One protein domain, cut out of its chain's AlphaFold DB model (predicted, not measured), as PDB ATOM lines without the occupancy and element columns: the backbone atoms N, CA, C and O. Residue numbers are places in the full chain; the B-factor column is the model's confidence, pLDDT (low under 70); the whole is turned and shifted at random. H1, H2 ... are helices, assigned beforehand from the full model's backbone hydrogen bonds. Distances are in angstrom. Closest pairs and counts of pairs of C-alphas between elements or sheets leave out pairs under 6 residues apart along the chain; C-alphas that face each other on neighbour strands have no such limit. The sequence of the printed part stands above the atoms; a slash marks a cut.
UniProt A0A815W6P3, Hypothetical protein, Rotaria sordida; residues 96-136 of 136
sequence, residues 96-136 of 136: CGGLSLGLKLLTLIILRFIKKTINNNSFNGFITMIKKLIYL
ATOM      1  N   CYS A  96     144.696 185.799 101.182       93.31
ATOM      2  CA  CYS A  96     144.813 187.012 100.369       93.31
ATOM      3  C   CYS A  96     146.274 187.456 100.207       93.31
ATOM      4  O   CYS A  96     146.715 187.760  99.093       93.31
ATOM      5  N   GLY A  97     147.041 187.462 101.300       88.94
ATOM      6  CA  GLY A  97     148.455 187.833 101.290       88.94
ATOM      7  C   GLY A  97     149.334 186.776 100.621       88.94
ATOM      8  O   GLY A  97     150.133 187.094  99.737       88.94
ATOM      9  N   GLY A  98     149.159 185.512 101.002       92.69
ATOM     10  CA  GLY A  98     149.949 184.383 100.516       92.69
ATOM     11  C   GLY A  98     149.733 184.098  99.035       92.69
ATOM     12  O   GLY A  98     150.706 183.886  98.314       92.69
ATOM     13  N   LEU A  99     148.492 184.167  98.544       93.69
ATOM     14  CA  LEU A  99     148.186 183.951  97.129       93.69
ATOM     15  C   LEU A  99     148.770 185.069  96.260       93.69
ATOM     16  O   LEU A  99     149.394 184.791  95.238       93.69
ATOM     17  N   SER A 100     148.636 186.327  96.691       91.62
ATOM     18  CA  SER A 100     149.160 187.483  95.954       91.62
ATOM     19  C   SER A 100     150.689 187.457  95.861       91.62
ATOM     20  O   SER A 100     151.262 187.647  94.783       91.62
ATOM     21  N   LEU A 101     151.368 187.189  96.980       87.94
ATOM     22  CA  LEU A 101     152.826 187.080  97.009       87.94
ATOM     23  C   LEU A 101     153.309 185.828  96.263       87.94
ATOM     24  O   LEU A 101     154.271 185.902  95.495       87.94
ATOM     25  N   GLY A 102     152.610 184.707  96.445       91.94
ATOM     26  CA  GLY A 102     152.885 183.430  95.800       91.94
ATOM     27  C   GLY A 102     152.818 183.527  94.281       91.94
ATOM     28  O   GLY A 102     153.786 183.172  93.614       91.94
ATOM     29  N   LEU A 103     151.745 184.096  93.722       89.19
ATOM     30  CA  LEU A 103     151.621 184.311  92.276       89.19
ATOM     31  C   LEU A 103     152.703 185.248  91.737       89.19
ATOM     32  O   LEU A 103     153.259 184.983  90.671       89.19
ATOM     33  N   LYS A 104     153.037 186.330  92.450       88.31
ATOM     34  CA  LYS A 104     154.079 187.272  92.014       88.31
ATOM     35  C   LYS A 104     155.456 186.610  91.974       88.31
ATOM     36  O   LYS A 104     156.186 186.770  90.996       88.31
ATOM     37  N   LEU A 105     155.800 185.837  93.005       87.06
ATOM     38  CA  LEU A 105     157.034 185.052  93.045       87.06
ATOM     39  C   LEU A 105     157.050 184.000  91.939       87.06
ATOM     40  O   LEU A 105     158.016 183.926  91.185       87.06
ATOM     41  N   LEU A 106     155.964 183.245  91.792       89.12
ATOM     42  CA  LEU A 106     155.820 182.203  90.783       89.12
ATOM     43  C   LEU A 106     155.952 182.777  89.365       89.12
ATOM     44  O   LEU A 106     156.704 182.244  88.555       89.12
ATOM     45  N   THR A 107     155.344 183.932  89.095       89.56
ATOM     46  CA  THR A 107     155.464 184.638  87.810       89.56
ATOM     47  C   THR A 107     156.902 185.093  87.542       89.56
ATOM     48  O   THR A 107     157.428 184.866  86.454       89.56
ATOM     49  N   LEU A 108     157.584 185.691  88.528       84.88
ATOM     50  CA  LEU A 108     158.989 186.097  88.386       84.88
ATOM     51  C   LEU A 108     159.921 184.899  88.173       84.88
ATOM     52  O   LEU A 108     160.876 184.991  87.398       84.88
ATOM     53  N   ILE A 109     159.649 183.783  88.847       85.00
ATOM     54  CA  ILE A 109     160.384 182.530  88.696       85.00
ATOM     55  C   ILE A 109     160.206 182.001  87.271       85.00
ATOM     56  O   ILE A 109     161.205 181.784  86.587       85.00
ATOM     57  N   ILE A 110     158.966 181.879  86.793       86.38
ATOM     58  CA  ILE A 110     158.654 181.391  85.443       86.38
ATOM     59  C   ILE A 110     159.301 182.280  84.378       86.38
ATOM     60  O   ILE A 110     159.999 181.768  83.506       86.38
ATOM     61  N   LEU A 111     159.162 183.607  84.470       85.50
ATOM     62  CA  LEU A 111     159.776 184.532  83.510       85.50
ATOM     63  C   LEU A 111     161.305 184.424  83.498       85.50
ATOM     64  O   LEU A 111     161.922 184.431  82.428       85.50
ATOM     65  N   ARG A 112     161.936 184.285  84.672       79.38
ATOM     66  CA  ARG A 112     163.382 184.049  84.764       79.38
ATOM     67  C   ARG A 112     163.765 182.717  84.148       79.38
ATOM     68  O   ARG A 112     164.761 182.695  83.440       79.38
ATOM     69  N   PHE A 113     163.010 181.647  84.387       75.44
ATOM     70  CA  PHE A 113     163.253 180.344  83.772       75.44
ATOM     71  C   PHE A 113     163.130 180.412  82.253       75.44
ATOM     72  O   PHE A 113     164.057 179.992  81.577       75.44
ATOM     73  N   ILE A 114     162.083 181.033  81.711       82.12
ATOM     74  CA  ILE A 114     161.902 181.185  80.261       82.12
ATOM     75  C   ILE A 114     163.080 181.954  79.647       82.12
ATOM     76  O   ILE A 114     163.747 181.441  78.749       82.12
ATOM     77  N   LYS A 115     163.423 183.137  80.180       75.88
ATOM     78  CA  LYS A 115     164.555 183.949  79.682       75.88
ATOM     79  C   LYS A 115     165.890 183.198  79.741       75.88
ATOM     80  O   LYS A 115     166.776 183.401  78.920       75.88
ATOM     81  N   LYS A 116     166.041 182.333  80.733       64.38
ATOM     82  CA  LYS A 116     167.259 181.585  81.043       64.38
ATOM     83  C   LYS A 116     167.401 180.276  80.288       64.38
ATOM     84  O   LYS A 116     168.528 179.893  80.002       64.38
ATOM     85  N   THR A 117     166.292 179.623  79.967       64.38
ATOM     86  CA  THR A 117     166.235 178.510  79.019       64.38
ATOM     87  C   THR A 117     166.574 179.015  77.622       64.38
ATOM     88  O   THR A 117     167.346 178.378  76.918       64.38
ATOM     89  N   ILE A 118     166.103 180.215  77.267       73.56
ATOM     90  CA  ILE A 118     166.463 180.876  76.006       73.56
ATOM     91  C   ILE A 118     167.954 181.287  75.984       73.56
ATOM     92  O   ILE A 118     168.594 181.181  74.946       73.56
ATOM     93  N   ASN A 119     168.536 181.705  77.118       66.00
ATOM     94  CA  ASN A 119     169.939 182.160  77.223       66.00
ATOM     95  C   ASN A 119     170.941 181.087  77.728       66.00
ATOM     96  O   ASN A 119     172.063 181.416  78.094       66.00
ATOM     97  N   ASN A 120     170.497 179.836  77.848       57.81
ATOM     98  CA  ASN A 120     171.184 178.630  78.329       57.81
ATOM     99  C   ASN A 120     172.515 178.782  79.124       57.81
ATOM    100  O   ASN A 120     173.588 178.842  78.532       57.81
ATOM    101  N   ASN A 121     172.426 178.767  80.472       60.16
ATOM    102  CA  ASN A 121     173.384 178.101  81.403       60.16
ATOM    103  C   ASN A 121     173.123 178.344  82.910       60.16
ATOM    104  O   ASN A 121     173.930 177.981  83.760       60.16
ATOM    105  N   SER A 122     172.033 178.998  83.315       58.66
ATOM    106  CA  SER A 122     171.987 179.539  84.686       58.66
ATOM    107  C   SER A 122     171.340 178.607  85.737       58.66
ATOM    108  O   SER A 122     171.155 179.068  86.850       58.66
ATOM    109  N   PHE A 123     170.890 177.364  85.477       62.72
ATOM    110  CA  PHE A 123     170.093 176.573  86.466       62.72
ATOM    111  C   PHE A 123     170.724 176.555  87.882       62.72
ATOM    112  O   PHE A 123     170.022 176.758  88.875       62.72
ATOM    113  N   ASN A 124     172.061 176.562  87.957       57.16
ATOM    114  CA  ASN A 124     172.843 176.745  89.187       57.16
ATOM    115  C   ASN A 124     172.528 178.015  90.004       57.16
ATOM    116  O   ASN A 124     172.510 177.950  91.226       57.16
ATOM    117  N   GLY A 125     172.219 179.160  89.391       62.94
ATOM    118  CA  GLY A 125     171.941 180.405  90.124       62.94
ATOM    119  C   GLY A 125     170.642 180.384  90.944       62.94
ATOM    120  O   GLY A 125     170.539 181.079  91.951       62.94
ATOM    121  N   PHE A 126     169.656 179.572  90.543       62.78
ATOM    122  CA  PHE A 126     168.408 179.402  91.301       62.78
ATOM    123  C   PHE A 126     168.628 178.502  92.523       62.78
ATOM    124  O   PHE A 126     168.192 178.841  93.620       62.78
ATOM    125  N   ILE A 127     169.409 177.428  92.354       62.38
ATOM    126  CA  ILE A 127     169.867 176.564  93.450       62.38
ATOM    127  C   ILE A 127     170.664 177.379  94.483       62.38
ATOM    128  O   ILE A 127     170.440 177.221  95.680       62.38
ATOM    129  N   THR A 128     171.537 178.299  94.057       60.16
ATOM    130  CA  THR A 128     172.315 179.147  94.981       60.16
ATOM    131  C   THR A 128     171.443 180.140  95.755       60.16
ATOM    132  O   THR A 128     171.687 180.368  96.937       60.16
ATOM    133  N   MET A 129     170.405 180.711  95.132       62.78
ATOM    134  CA  MET A 129     169.499 181.651  95.806       62.78
ATOM    135  C   MET A 129     168.566 180.942  96.800       62.78
ATOM    136  O   MET A 129     168.380 181.441  97.907       62.78
ATOM    137  N   ILE A 130     168.042 179.761  96.446       66.31
ATOM    138  CA  ILE A 130     167.260 178.929  97.371       66.31
ATOM    139  C   ILE A 130     168.129 178.431  98.529       66.31
ATOM    140  O   ILE A 130     167.710 178.529  99.678       66.31
ATOM    141  N   LYS A 131     169.370 177.992  98.272       66.25
ATOM    142  CA  LYS A 131     170.309 177.629  99.346       66.25
ATOM    143  C   LYS A 131     170.531 178.776 100.333       66.25
ATOM    144  O   LYS A 131     170.595 178.525 101.526       66.25
ATOM    145  N   LYS A 132     170.594 180.026  99.863       65.25
ATOM    146  CA  LYS A 132     170.810 181.205 100.720       65.25
ATOM    147  C   LYS A 132     169.586 181.599 101.561       65.25
ATOM    148  O   LYS A 132     169.757 182.265 102.570       65.25
ATOM    149  N   LEU A 133     168.381 181.200 101.145       60.12
ATOM    150  CA  LEU A 133     167.125 181.419 101.875       60.12
ATOM    151  C   LEU A 133     166.791 180.294 102.866       60.12
ATOM    152  O   LEU A 133     166.006 180.521 103.772       60.12
ATOM    153  N   ILE A 134     167.354 179.095 102.682       57.06
ATOM    154  CA  ILE A 134     167.140 177.937 103.573       57.06
ATOM    155  C   ILE A 134     168.200 177.866 104.693       57.06
ATOM    156  O   ILE A 134     167.947 177.259 105.726       57.06
ATOM    157  N   TYR A 135     169.379 178.470 104.501       50.78
ATOM    158  CA  TYR A 135     170.502 178.452 105.461       50.78
ATOM    159  C   TYR A 135     170.661 179.747 106.287       50.78
ATOM    160  O   TYR A 135     171.747 180.013 106.804       50.78
ATOM    161  N   LEU A 136     169.606 180.557 106.377       47.84
ATOM    162  CA  LEU A 136     169.518 181.784 107.176       47.84
ATOM    163  C   LEU A 136     168.374 181.613 108.176       47.84
ATOM    164  O   LEU A 136     168.578 181.977 109.353       47.84
TER     165      LEU A 136
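Overview. This is residues 96 to 136 of the 136 residues of the protein "Hypothetical protein" of Rotaria sordida (UniProt A0A815W6P3). A long helix, H1, runs to a turn and a shorter helix, H2, folds back from it, so that the two make an open, flat V with unequal arms, near each other only by the turn. The printed part has 41 residues with two named helices, H1 then H2, and no named strand: all helix. It is loose, with a radius of gyration of the C-alphas of 12.1 A, and spans 35 by 26 by 5 A.

Along the chain. Find C-alpha 96 at (144.813, 187.012, 100.369); from there H1, residues 96 to 118, runs 33.2 A to C-alpha 118 at (166.463, 180.876, 76.006). After a tight link of 4 residues, H2, residues 123 to 134, runs 17.4 A to C-alpha 134 at (167.140, 177.937, 103.573).

Arrangement. H1 and H2 are close but not clearly touching; look at their closest C-alphas, Lys 116 and Phe 123, 7.9 A apart. They run opposite ways at a shallow tilt of 28 degrees. In H1 every O i to N i+4 pair is within hydrogen-bond range; in H2, 7 of 8.

Size, cuts and confidence. The farthest C-alphas, Cys 96 and Asn 121, are 35.4 A apart. The printed part has no cut. Confidence is under 70 at residues 116 to 117 and 119 to 136.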